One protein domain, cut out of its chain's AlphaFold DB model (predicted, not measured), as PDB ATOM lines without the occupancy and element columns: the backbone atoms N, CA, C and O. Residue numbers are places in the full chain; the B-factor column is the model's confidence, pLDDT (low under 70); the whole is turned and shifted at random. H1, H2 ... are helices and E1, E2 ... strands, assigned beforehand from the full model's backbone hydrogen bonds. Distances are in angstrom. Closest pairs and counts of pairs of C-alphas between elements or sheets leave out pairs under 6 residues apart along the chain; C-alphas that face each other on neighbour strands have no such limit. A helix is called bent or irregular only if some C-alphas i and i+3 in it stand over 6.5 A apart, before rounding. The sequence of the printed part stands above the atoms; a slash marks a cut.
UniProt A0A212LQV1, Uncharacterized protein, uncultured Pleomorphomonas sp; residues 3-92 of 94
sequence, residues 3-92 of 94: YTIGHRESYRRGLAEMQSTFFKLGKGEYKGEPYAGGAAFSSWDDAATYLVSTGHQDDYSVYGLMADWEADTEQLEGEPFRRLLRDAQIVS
ATOM      1  N   TYR A   3     155.448 229.556 155.098       98.44
ATOM      2  CA  TYR A   3     156.184 228.750 156.067       98.44
ATOM      3  C   TYR A   3     156.788 227.511 155.422       98.44
ATOM      4  O   TYR A   3     156.306 227.019 154.407       98.44
ATOM      5  N   THR A   4     157.854 226.987 156.012       98.38
ATOM      6  CA  THR A   4     158.463 225.713 155.617       98.38
ATOM      7  C   THR A   4     158.870 224.933 156.860       98.38
ATOM      8  O   THR A   4     158.989 225.494 157.949       98.38
ATOM      9  N   ILE A   5     159.130 223.641 156.692       97.62
ATOM     10  CA  ILE A   5     159.765 222.813 157.716       97.62
ATOM     11  C   ILE A   5     161.224 222.550 157.344       97.62
ATOM     12  O   ILE A   5     161.581 222.389 156.167       97.62
ATOM     13  N   GLY A   6     162.084 222.506 158.355       96.50
ATOM     14  CA  GLY A   6     163.514 222.280 158.188       96.50
ATOM     15  C   GLY A   6     164.134 221.595 159.393       96.50
ATOM     16  O   GLY A   6     163.627 221.719 160.508       96.50
ATOM     17  N   HIS A   7     165.240 220.885 159.160       96.44
ATOM     18  CA  HIS A   7     166.007 220.248 160.225       96.44
ATOM     19  C   HIS A   7     166.548 221.321 161.174       96.44
ATOM     20  O   HIS A   7     167.229 222.255 160.734       96.44
ATOM     21  N   ARG A   8     166.232 221.204 162.466       95.50
ATOM     22  CA  ARG A   8     166.420 222.267 163.456       95.50
ATOM     23  C   ARG A   8     167.871 222.708 163.554       95.50
ATOM     24  O   ARG A   8     168.150 223.900 163.491       95.50
ATOM     25  N   GLU A   9     168.791 221.758 163.668       94.94
ATOM     26  CA  GLU A   9     170.219 222.057 163.789       94.94
ATOM     27  C   GLU A   9     170.765 222.726 162.520       94.94
ATOM     28  O   GLU A   9     171.403 223.776 162.587       94.94
ATOM     29  N   SER A  10     170.441 222.167 161.352       93.50
ATOM     30  CA  SER A  10     170.956 222.641 160.065       93.50
ATOM     31  C   SER A  10     170.467 224.050 159.747       93.50
ATOM     32  O   SER A  10     171.238 224.876 159.267       93.50
ATOM     33  N   TYR A  11     169.194 224.334 160.036       93.62
ATOM     34  CA  TYR A  11     168.584 225.630 159.762       93.62
ATOM     35  C   TYR A  11     169.052 226.691 160.748       93.62
ATOM     36  O   TYR A  11     169.361 227.802 160.329       93.62
ATOM     37  N   ARG A  12     169.170 226.359 162.039       92.31
ATOM     38  CA  ARG A  12     169.738 227.285 163.029       92.31
ATOM     39  C   ARG A  12     171.177 227.645 162.686       92.31
ATOM     40  O   ARG A  12     171.522 228.822 162.741       92.31
ATOM     41  N   ARG A  13     171.990 226.659 162.293       92.81
ATOM     42  CA  ARG A  13     173.364 226.898 161.848       92.81
ATOM     43  C   ARG A  13     173.400 227.773 160.596       92.81
ATOM     44  O   ARG A  13     174.083 228.788 160.597       92.81
ATOM     45  N   GLY A  14     172.607 227.440 159.576       92.19
ATOM     46  CA  GLY A  14     172.512 228.233 158.347       92.19
ATOM     47  C   GLY A  14     172.086 229.680 158.600       92.19
ATOM     48  O   GLY A  14     172.732 230.605 158.122       92.19
ATOM     49  N   LEU A  15     171.060 229.901 159.423       91.38
ATOM     50  CA  LEU A  15     170.603 231.247 159.782       91.38
ATOM     51  C   LEU A  15     171.659 232.042 160.566       91.38
ATOM     52  O   LEU A  15     171.793 233.244 160.346       91.38
ATOM     53  N   ALA A  16     172.421 231.391 161.451       90.12
ATOM     54  CA  ALA A  16     173.475 232.042 162.226       90.12
ATOM     55  C   ALA A  16     174.717 232.384 161.384       90.12
ATOM     56  O   ALA A  16     175.287 233.463 161.538       90.12
ATOM     57  N   GLU A  17     175.136 231.474 160.502       90.56
ATOM     58  CA  GLU A  17     176.395 231.582 159.751       90.56
ATOM     59  C   GLU A  17     176.239 232.316 158.417       90.56
ATOM     60  O   GLU A  17     177.150 233.022 157.988       90.56
ATOM     61  N   MET A  18     175.099 232.143 157.748       82.06
ATOM     62  CA  MET A  18     174.892 232.571 156.360       82.06
ATOM     63  C   MET A  18     173.873 233.710 156.240       82.06
ATOM     64  O   MET A  18     173.841 234.380 155.213       82.06
ATOM     65  N   GLN A  19     173.079 233.979 157.286       72.88
ATOM     66  CA  GLN A  19     172.081 235.058 157.351       72.88
ATOM     67  C   GLN A  19     171.281 235.229 156.041       72.88
ATOM     68  O   GLN A  19     170.351 234.470 155.773       72.88
ATOM     69  N   SER A  20     171.641 236.219 155.213       73.25
ATOM     70  CA  SER A  20     170.957 236.577 153.967       73.25
ATOM     71  C   SER A  20     171.179 235.611 152.802       73.25
ATOM     72  O   SER A  20     170.520 235.758 151.775       73.25
ATOM     73  N   THR A  21     172.071 234.628 152.940       84.38
ATOM     74  CA  THR A  21     172.381 233.656 151.881       84.38
ATOM     75  C   THR A  21     171.845 232.250 152.156       84.38
ATOM     76  O   THR A  21     172.189 231.310 151.441       84.38
ATOM     77  N   PHE A  22     170.978 232.085 153.162       93.69
ATOM     78  CA  PHE A  22     170.368 230.795 153.479       93.69
ATOM     79  C   PHE A  22     168.980 230.641 152.835       93.69
ATOM     80  O   PHE A  22     168.011 231.299 153.223       93.69
ATOM     81  N   PHE A  23     168.885 229.746 151.850       96.38
ATOM     82  CA  PHE A  23     167.692 229.555 151.022       96.38
ATOM     83  C   PHE A  23     167.102 228.150 151.158       96.38
ATOM     84  O   PHE A  23     167.813 227.156 151.323       96.38
ATOM     85  N   LYS A  24     165.776 228.062 151.038       96.75
ATOM     86  CA  LYS A  24     165.064 226.824 150.728       96.75
ATOM     87  C   LYS A  24     165.072 226.661 149.214       96.75
ATOM     88  O   LYS A  24     164.712 227.599 148.510       96.75
ATOM     89  N   LEU A  25     165.448 225.477 148.744       97.50
ATOM     90  CA  LEU A  25     165.507 225.183 147.315       97.50
ATOM     91  C   LEU A  25     164.112 225.173 146.679       97.50
ATOM     92  O   LEU A  25     163.188 224.553 147.215       97.50
ATOM     93  N   GLY A  26     163.987 225.826 145.531       98.12
ATOM     94  CA  GLY A  26     162.860 225.707 144.617       98.12
ATOM     95  C   GLY A  26     162.998 224.519 143.670       98.12
ATOM     96  O   GLY A  26     163.922 223.711 143.776       98.12
ATOM     97  N   LYS A  27     162.045 224.398 142.751       98.25
ATOM     98  CA  LYS A  27     162.033 223.394 141.687       98.25
ATOM     99  C   LYS A  27     163.262 223.537 140.787       98.25
ATOM    100  O   LYS A  27     163.625 224.639 140.387       98.25
ATOM    101  N   GLY A  28     163.889 222.417 140.441       97.19
ATOM    102  CA  GLY A  28     165.113 222.412 139.643       97.19
ATOM    103  C   GLY A  28     165.799 221.053 139.658       97.19
ATOM    104  O   GLY A  28     165.137 220.019 139.615       97.19
ATOM    105  N   GLU A  29     167.126 221.056 139.741       97.06
ATOM    106  CA  GLU A  29     167.947 219.856 139.902       97.06
ATOM    107  C   GLU A  29     168.639 219.895 141.270       97.06
ATOM    108  O   GLU A  29     169.210 220.914 141.661       97.06
ATOM    109  N   TYR A  30     168.603 218.786 142.008       94.19
ATOM    110  CA  TYR A  30     169.326 218.636 143.267       94.19
ATOM    111  C   TYR A  30     170.094 217.319 143.262       94.19
ATOM    112  O   TYR A  30     169.502 216.245 143.222       94.19
ATOM    113  N   LYS A  31     171.429 217.409 143.329       94.56
ATOM    114  CA  LYS A  31     172.347 216.256 143.275       94.56
ATOM    115  C   LYS A  31     172.192 215.401 142.003       94.56
ATOM    116  O   LYS A  31     172.301 214.182 142.081       94.56
ATOM    117  N   GLY A  32     171.975 216.037 140.851       96.44
ATOM    118  CA  GLY A  32     171.840 215.348 139.563       96.44
ATOM    119  C   GLY A  32     170.450 214.776 139.284       96.44
ATOM    120  O   GLY A  32     170.251 214.181 138.233       96.44
ATOM    121  N   GLU A  33     169.493 214.957 140.198       96.94
ATOM    122  CA  GLU A  33     168.132 214.436 140.064       96.94
ATOM    123  C   GLU A  33     167.106 215.577 140.004       96.94
ATOM    124  O   GLU A  33     167.286 216.604 140.679       96.94
ATOM    125  N   PRO A  34     166.000 215.418 139.250       97.75
ATOM    126  CA  PRO A  34     164.894 216.363 139.273       97.75
ATOM    127  C   PRO A  34     164.360 216.562 140.694       97.75
ATOM    128  O   PRO A  34     163.986 215.615 141.387       97.75
ATOM    129  N   TYR A  35     164.284 217.817 141.122       97.31
ATOM    130  CA  TYR A  35     163.776 218.211 142.425       97.31
ATOM    131  C   TYR A  35     162.502 219.032 142.267       97.31
ATOM    132  O   TYR A  35     162.493 220.074 141.614       97.31
ATOM    133  N   ALA A  36     161.422 218.575 142.898       97.75
ATOM    134  CA  ALA A  36     160.116 219.228 142.822       97.75
ATOM    135  C   ALA A  36     160.047 220.561 143.587       97.75
ATOM    136  O   ALA A  36     159.085 221.294 143.417       97.75
ATOM    137  N   GLY A  37     161.041 220.872 144.424       98.06
ATOM    138  CA  GLY A  37     161.046 222.049 145.288       98.06
ATOM    139  C   GLY A  37     160.760 221.727 146.755       98.06
ATOM    140  O   GLY A  37     160.224 220.672 147.125       98.06
ATOM    141  N   GLY A  38     161.154 222.653 147.624       98.00
ATOM    142  CA  GLY A  38     160.890 222.583 149.053       98.00
ATOM    143  C   GLY A  38     159.402 222.715 149.365       98.00
ATOM    144  O   GLY A  38     158.681 223.429 148.675       98.00
ATOM    145  N   ALA A  39     158.953 222.039 150.423       98.25
ATOM    146  CA  ALA A  39     157.591 222.180 150.928       98.25
ATOM    147  C   ALA A  39     157.353 223.591 151.490       98.25
ATOM    148  O   ALA A  39     158.180 224.103 152.257       98.25
ATOM    149  N   ALA A  40     156.211 224.170 151.139       98.62
ATOM    150  CA  ALA A  40     155.726 225.458 151.592       98.62
ATOM    151  C   ALA A  40     154.279 225.346 152.097       98.62
ATOM    152  O   ALA A  40     153.447 224.655 151.508       98.62
ATOM    153  N   PHE A  41     153.983 226.070 153.170       98.62
ATOM    154  CA  PHE A  41     152.687 226.104 153.841       98.62
ATOM    155  C   PHE A  41     152.194 227.549 153.918       98.62
ATOM    156  O   PHE A  41     152.979 228.461 154.187       98.62
ATOM    157  N   SER A  42     150.899 227.761 153.707       97.81
ATOM    158  CA  SER A  42     150.268 229.084 153.780       97.81
ATOM    159  C   SER A  42     150.229 229.635 155.207       97.81
ATOM    160  O   SER A  42     150.260 230.853 155.389       97.81
ATOM    161  N   SER A  43     150.196 228.761 156.219       98.06
ATOM    162  CA  SER A  43     150.145 229.135 157.632       98.06
ATOM    163  C   SER A  43     151.148 228.359 158.493       98.06
ATOM    164  O   SER A  43     151.632 227.284 158.125       98.06
ATOM    165  N   TRP A  44     151.469 228.928 159.658       97.62
ATOM    166  CA  TRP A  44     152.304 228.266 160.657       97.62
ATOM    167  C   TRP A  44     151.610 227.021 161.215       97.62
ATOM    168  O   TRP A  44     152.252 225.982 161.357       97.62
ATOM    169  N   ASP A  45     150.302 227.116 161.476       98.00
ATOM    170  CA  ASP A  45     149.498 226.030 162.043       98.00
ATOM    171  C   ASP A  45     149.452 224.812 161.112       98.00
ATOM    172  O   ASP A  45     149.584 223.680 161.582       98.00
ATOM    173  N   ASP A  46     149.359 225.021 159.795       98.00
ATOM    174  CA  ASP A  46     149.407 223.931 158.811       98.00
ATOM    175  C   ASP A  46     150.775 223.239 158.817       98.00
ATOM    176  O   ASP A  46     150.860 222.008 158.835       98.00
ATOM    177  N   ALA A  47     151.860 224.021 158.863       97.81
ATOM    178  CA  ALA A  47     153.218 223.487 158.933       97.81
ATOM    179  C   ALA A  47     153.460 222.710 160.237       97.81
ATOM    180  O   ALA A  47     154.063 221.635 160.216       97.81
ATOM    181  N   ALA A  48     152.980 223.231 161.369       97.56
ATOM    182  CA  ALA A  48     153.084 222.587 162.674       97.56
ATOM    183  C   ALA A  48     152.249 221.300 162.740       97.56
ATOM    184  O   ALA A  48     152.731 220.269 163.210       97.56
ATOM    185  N   THR A  49     151.028 221.326 162.203       97.94
ATOM    186  CA  THR A  49     150.151 220.150 162.118       97.94
ATOM    187  C   THR A  49     150.783 219.058 161.261       97.94
ATOM    188  O   THR A  49     150.812 217.896 161.667       97.94
ATOM    189  N   TYR A  50     151.352 219.422 160.109       97.38
ATOM    190  CA  TYR A  50     152.066 218.485 159.243       97.38
ATOM    191  C   TYR A  50     153.325 217.908 159.916       97.38
ATOM    192  O   TYR A  50     153.643 216.725 159.783       97.38
ATOM    193  N   LEU A  51     154.046 218.729 160.678       96.62
ATOM    194  CA  LEU A  51     155.218 218.282 161.423       96.62
ATOM    195  C   LEU A  51     154.858 217.216 162.473       96.62
ATOM    196  O   LEU A  51     155.558 216.210 162.591       96.62
ATOM    197  N   VAL A  52     153.755 217.417 163.198       97.19
ATOM    198  CA  VAL A  52     153.245 216.447 164.180       97.19
ATOM    199  C   VAL A  52     152.727 215.184 163.493       97.19
ATOM    200  O   VAL A  52     153.024 214.082 163.944       97.19
ATOM    201  N   SER A  53     151.990 215.315 162.386       96.94
ATOM    202  CA  SER A  53     151.420 214.156 161.682       96.94
ATOM    203  C   SER A  53     152.481 213.234 161.075       96.94
ATOM    204  O   SER A  53     152.239 212.039 160.920       96.94
ATOM    205  N   THR A  54     153.663 213.774 160.770       96.00
ATOM    206  CA  THR A  54     154.811 213.014 160.255       96.00
ATOM    207  C   THR A  54     155.754 212.498 161.347       96.00
ATOM    208  O   THR A  54     156.668 211.738 161.039       96.00
ATOM    209  N   GLY A  55     155.540 212.864 162.617       95.88
ATOM    210  CA  GLY A  55     156.363 212.404 163.741       95.88
ATOM    211  C   GLY A  55     157.770 213.015 163.794       95.88
ATOM    212  O   GLY A  55     158.649 212.468 164.454       95.88
ATOM    213  N   HIS A  56     158.007 214.128 163.095       94.25
ATOM    214  CA  HIS A  56     159.328 214.758 162.977       94.25
ATOM    215  C   HIS A  56     159.554 215.920 163.957       94.25
ATOM    216  O   HIS A  56     160.553 216.635 163.845       94.25
ATOM    217  N   GLN A  57     158.656 216.132 164.923       94.25
ATOM    218  CA  GLN A  57     158.726 217.255 165.866       94.25
ATOM    219  C   GLN A  57     160.014 217.299 166.702       94.25
ATOM    220  O   GLN A  57     160.408 218.377 167.149       94.25
ATOM    221  N   ASP A  58     160.701 216.167 166.879       95.12
ATOM    222  CA  ASP A  58     161.930 216.099 167.673       95.12
ATOM    223  C   ASP A  58     163.145 216.673 166.934       95.12
ATOM    224  O   ASP A  58     163.987 217.302 167.573       95.12
ATOM    225  N   ASP A  59     163.179 216.606 165.600       96.75
ATOM    226  CA  ASP A  59     164.347 217.004 164.795       96.75
ATOM    227  C   ASP A  59     164.081 218.208 163.883       96.75
ATOM    228  O   ASP A  59     165.007 218.910 163.466       96.75
ATOM    229  N   TYR A  60     162.815 218.489 163.571       97.56
ATOM    230  CA  TYR A  60     162.414 219.544 162.646       97.56
ATOM    231  C   TYR A  60     161.691 220.682 163.371       97.56
ATOM    232  O   TYR A  60     161.288 220.598 164.535       97.56
ATOM    233  N   SER A  61     161.598 221.831 162.709       97.50
ATOM    234  CA  SER A  61     160.872 223.005 163.202       97.50
ATOM    235  C   SER A  61     160.291 223.800 162.041       97.50
ATOM    236  O   SER A  61     160.725 223.640 160.895       97.50
ATOM    237  N   VAL A  62     159.302 224.639 162.345       97.81
ATOM    238  CA  VAL A  62     158.693 225.563 161.385       97.81
ATOM    239  C   VAL A  62     159.554 226.821 161.274       97.81
ATOM    240  O   VAL A  62     160.008 227.359 162.283       97.81
ATOM    241  N   TYR A  63     159.759 227.293 160.048       97.50
ATOM    242  CA  TYR A  63     160.498 228.512 159.725       97.50
ATOM    243  C   TYR A  63     159.681 229.393 158.787       97.50
ATOM    244  O   TYR A  63     158.853 228.892 158.023       97.50
ATOM    245  N   GLY A  64     159.945 230.697 158.824       97.12
ATOM    246  CA  GLY A  64     159.389 231.625 157.851       97.12
ATOM    247  C   GLY A  64     160.125 231.519 156.520       97.12
ATOM    248  O   GLY A  64     161.306 231.162 156.457       97.12
ATOM    249  N   LEU A  65     159.416 231.846 155.449       96.88
ATOM    250  CA  LEU A  65     159.940 231.834 154.099       96.88
ATOM    251  C   LEU A  65     159.504 233.102 153.352       96.88
ATOM    252  O   LEU A  65     158.315 233.440 153.292       96.88
ATOM    253  N   MET A  66     160.485 233.804 152.788       96.75
ATOM    254  CA  MET A  66     160.287 235.018 151.994       96.75
ATOM    255  C   MET A  66     159.882 234.652 150.564       96.75
ATOM    256  O   MET A  66     160.692 234.701 149.642       96.75
ATOM    257  N   ALA A  67     158.625 234.250 150.412       97.25
ATOM    258  CA  ALA A  67     158.004 233.891 149.145       97.25
ATOM    259  C   ALA A  67     156.521 234.292 149.141       97.25
ATOM    260  O   ALA A  67     155.898 234.442 150.202       97.25
ATOM    261  N   ASP A  68     155.977 234.470 147.943       98.00
ATOM    262  CA  ASP A  68     154.558 234.687 147.693       98.00
ATOM    263  C   ASP A  68     153.828 233.353 147.487       98.00
ATOM    264  O   ASP A  68     154.276 232.491 146.734       98.00
ATOM    265  N   TRP A  69     152.695 233.165 148.163       97.94
ATOM    266  CA  TRP A  69     151.977 231.892 148.116       97.94
ATOM    267  C   TRP A  69     151.445 231.559 146.719       97.94
ATOM    268  O   TRP A  69     151.515 230.405 146.308       97.94
ATOM    269  N   GLU A  70     150.922 232.534 145.981       98.12
ATOM    270  CA  GLU A  70     150.285 232.260 144.689       98.12
ATOM    271  C   GLU A  70     151.282 232.305 143.532       98.12
ATOM    272  O   GLU A  70     151.142 231.546 142.577       98.12
ATOM    273  N   ALA A  71     152.302 233.164 143.611       98.19
ATOM    274  CA  ALA A  71     153.280 233.322 142.539       98.19
ATOM    275  C   ALA A  71     154.473 232.359 142.643       98.19
ATOM    276  O   ALA A  71     155.048 231.998 141.616       98.19
ATOM    277  N   ASP A  72     154.858 231.945 143.857       98.44
ATOM    278  CA  ASP A  72     156.107 231.200 144.084       98.44
ATOM    279  C   ASP A  72     155.896 229.738 144.451       98.44
ATOM    280  O   ASP A  72     156.870 229.032 144.730       98.44
ATOM    281  N   THR A  73     154.649 229.265 144.457       98.75
ATOM    282  CA  THR A  73     154.349 227.883 144.815       98.75
ATOM    283  C   THR A  73     153.375 227.218 143.850       98.75
ATOM    284  O   THR A  73     152.523 227.869 143.252       98.75
ATOM    285  N   GLU A  74     153.483 225.898 143.715       98.44
ATOM    286  CA  GLU A  74     152.532 225.069 142.974       98.44
ATOM    287  C   GLU A  74     151.986 223.944 143.858       98.44
ATOM    288  O   GLU A  74     152.702 223.362 144.672       98.44
ATOM    289  N   GLN A  75     150.701 223.632 143.702       98.44
ATOM    290  CA  GLN A  75     150.091 222.471 144.342       98.44
ATOM    291  C   GLN A  75     150.321 221.234 143.473       98.44
ATOM    292  O   GLN A  75     149.900 221.215 142.317       98.44
ATOM    293  N   LEU A  76     150.935 220.194 144.037       97.94
ATOM    294  CA  LEU A  76     151.003 218.879 143.402       97.94
ATOM    295  C   LEU A  76     149.874 217.977 143.911       97.94
ATOM    296  O   LEU A  76     149.413 218.111 145.049       97.94
ATOM    297  N   GLU A  77     149.413 217.064 143.057       98.06
ATOM    298  CA  GLU A  77     148.365 216.106 143.408       98.06
ATOM    299  C   GLU A  77     148.824 215.196 144.559       98.06
ATOM    300  O   GLU A  77     149.912 214.624 144.523       98.06
ATOM    301  N   GLY A  78     147.989 215.077 145.596       97.12
ATOM    302  CA  GLY A  78     148.249 214.222 146.759       97.12
ATOM    303  C   GLY A  78     149.138 214.830 147.850       97.12
ATOM    304  O   GLY A  78     149.293 214.213 148.902       97.12
ATOM    305  N   GLU A  79     149.689 216.031 147.658       97.56
ATOM    306  CA  GLU A  79     150.512 216.691 148.677       97.56
ATOM    307  C   GLU A  79     149.675 217.615 149.579       97.56
ATOM    308  O   GLU A  79     148.902 218.427 149.075       97.56
ATOM    309  N   PRO A  80     149.837 217.569 150.915       97.12
ATOM    310  CA  PRO A  80     149.125 218.464 151.836       97.12
ATOM    311  C   PRO A  80     149.773 219.858 151.951       97.12
ATOM    312  O   PRO A  80     149.410 220.649 152.818       97.12
ATOM    313  N   PHE A  81     150.765 220.149 151.113       98.19
ATOM    314  CA  PHE A  81     151.516 221.398 151.048       98.19
ATOM    315  C   PHE A  81     151.778 221.746 149.579       98.19
ATOM    316  O   PHE A  81     151.568 220.915 148.694       98.19
ATOM    317  N   ARG A  82     152.274 222.958 149.317       98.69
ATOM    318  CA  ARG A  82     152.725 223.356 147.977       98.69
ATOM    319  C   ARG A  82     154.240 223.240 147.846       98.69
ATOM    320  O   ARG A  82     154.973 223.238 148.836       98.69
ATOM    321  N   ARG A  83     154.722 223.153 146.613       98.44
ATOM    322  CA  ARG A  83     156.143 223.123 146.264       98.44
ATOM    323  C   ARG A  83     156.619 224.498 145.838       98.44
ATOM    324  O   ARG A  83     155.914 225.183 145.108       98.44
ATOM    325  N   LEU A  84     157.817 224.889 146.261       98.50
ATOM    326  CA  LEU A  84     158.447 226.129 145.803       98.50
ATOM    327  C   LEU A  84     158.877 226.037 144.342       98.50
ATOM    328  O   LEU A  84     159.604 225.123 143.963       98.50
ATOM    329  N   LEU A  85     158.512 227.040 143.549       98.56
ATOM    330  CA  LEU A  85     158.914 227.167 142.147       98.56
ATOM    331  C   LEU A  85     160.330 227.737 141.985       98.56
ATOM    332  O   LEU A  85     161.000 227.437 141.001       98.56
ATOM    333  N   ARG A  86     160.794 228.534 142.951       97.75
ATOM    334  CA  ARG A  86     162.124 229.160 142.977       97.75
ATOM    335  C   ARG A  86     162.698 229.179 144.387       97.75
ATOM    336  O   ARG A  86     161.951 229.057 145.358       97.75
ATOM    337  N   ASP A  87     164.013 229.333 144.485       97.81
ATOM    338  CA  ASP A  87     164.694 229.461 145.770       97.81
ATOM    339  C   ASP A  87     164.138 230.652 146.554       97.81
ATOM    340  O   ASP A  87     163.933 231.739 146.008       97.81
ATOM    341  N   ALA A  88     163.904 230.444 147.845       97.12
ATOM    342  CA  ALA A  88     163.317 231.449 148.719       97.12
ATOM    343  C   ALA A  88     164.091 231.544 150.031       97.12
ATOM    344  O   ALA A  88     164.517 230.536 150.598       97.12
ATOM    345  N   GLN A  89     164.296 232.769 150.511       96.50
ATOM    346  CA  GLN A  89     165.095 233.004 151.708       96.50
ATOM    347  C   GLN A  89     164.363 232.473 152.945       96.50
ATOM    348  O   GLN A  89     163.180 232.761 153.154       96.50
ATOM    349  N   ILE A  90     165.080 231.714 153.771       96.19
ATOM    350  CA  ILE A  90     164.587 231.224 155.060       96.19
ATOM    351  C   ILE A  90     164.798 232.321 156.107       96.19
ATOM    352  O   ILE A  90     165.857 232.944 156.150       96.19
ATOM    353  N   VAL A  91     163.811 232.534 156.978       93.19
ATOM    354  CA  VAL A  91     163.891 233.488 158.094       93.19
ATOM    355  C   VAL A  91     163.489 232.831 159.415       93.19
ATOM    356  O   VAL A  91     162.666 231.911 159.450       93.19
ATOM    357  N   SER A  92     164.078 233.294 160.520       89.81
ATOM    358  CA  SER A  92     163.638 232.895 161.858       89.81
ATOM    359  C   SER A  92     162.276 233.504 162.172       89.81
ATOM    360  O   SER A  92     161.989 234.640 161.795       89.81
TER     361      SER A  92
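Overview. This is residues 3 to 92 of the 94 residues of an uncharacterized protein of uncultured Pleomorphomonas sp (UniProt A0A212LQV1). A small, strongly twisted sheet of three strands, E1, E4 and E7, stands between two helices, with H1 over E4 and E7 and H2 over E1 and E4. Two small hairpins, E2 with E3 and E5 with E6, lie away from this sheet and apart from each other; E3 and E2 have the centres farthest from the mean of the C-alphas, while E1 and E4 have the nearest. The printed part has 90 residues with two named helices and seven named strands, in the order E1, H1, E2, E3, H2, E4, E5, E6, E7; the class is mixed, helices and strands. The sheet's order is E1, E4, E7, all antiparallel. The whole is compact, with a radius of gyration of the C-alphas of 12.6 A, and rounded, with spans of 33 by 28 by 25 A.

Along the chain. The largest sheet begins with E1, residues 3 to 7, 13.6 A from first to last C-alpha, with C-alpha 3 at (156.184, 228.750, 156.067). E4, residues 60 to 66, is the longest strand, at 18.9 A. E7, residues 88 to 91, spans 9.6 A and ends with C-alpha 91 at (163.891, 233.488, 158.094). H1, residues 8 to 21, is 17.3 A long, and H2, residues 44 to 53, is 14.2 A long, with C-alpha 44 at (152.304, 228.266, 160.657). H1 is irregular: C-alphas 17 and 20 are 9.4 A apart. The short strands are E2, residues 28 to 30, 6.7 A; E3, residues 33 to 35, 6.2 A; E5, residues 73 to 75, 6.9 A; and E6, residues 82 to 84, 6.7 A.

Arrangement. E4 is the inner strand of the sheet, and E1 and E7 are its edge strands. The pairing is staggered: E4 pairs with E1 over residues 60 to 64 and with E7 over residues 64 to 66. E1 and E4 are antiparallel at 137 degrees, with N 4 and O 63 within hydrogen-bond range at 2.9 A. E4 and E7 are antiparallel at 120 degrees, with N 66 and O 89 at 2.9 A. H2 is on the sheet at a height of 9.1 A, and the two make two layers, a helix over one face of a sheet. On the local plane H2 and E1 stand at 22 degrees, along the strands; the closest C-alphas of H2 and E4 are those of Ala 47 and Val 62, 6.3 A apart. H1 is on the sheet at a height of 9.3 A and runs across the strands, at 65 degrees to E7 on the local plane; its closest C-alpha pair with E7 is Ser 20 and Gln 89, 7.2 A. H1 and H2 are apart. Every O i to N i+4 pair is within hydrogen-bond range in H2, and 8 of 10 are in H1. Residues 23 to 24 pair antiparallel with residues 88 to 89 of E7, and residues 39 to 40 with residues 82 to 83 of E6. The hairpin E5 and E6 is antiparallel at 146 degrees, with N 83 and O 74 at 2.8 A. The hairpin E2 and E3 is antiparallel at 125 degrees, with N 35 and O 28 at 2.8 A; both of its strands are apart from E5 and E6. E6 and E7 meet only through their link.

Size, cuts and confidence. The two C-alphas farthest apart, those of Glu 17 and Glu 77, are 35.9 A from each other. The first and last printed C-alphas, Tyr 3 and Ser 92, are 10.3 A apart. The printed part has no cut, and no link is long; those from E1 to H1, E2 to E3 and E6 to E7 are tight. The mean pLDDT of the printed part is 95.8, and no printed residue is under 70.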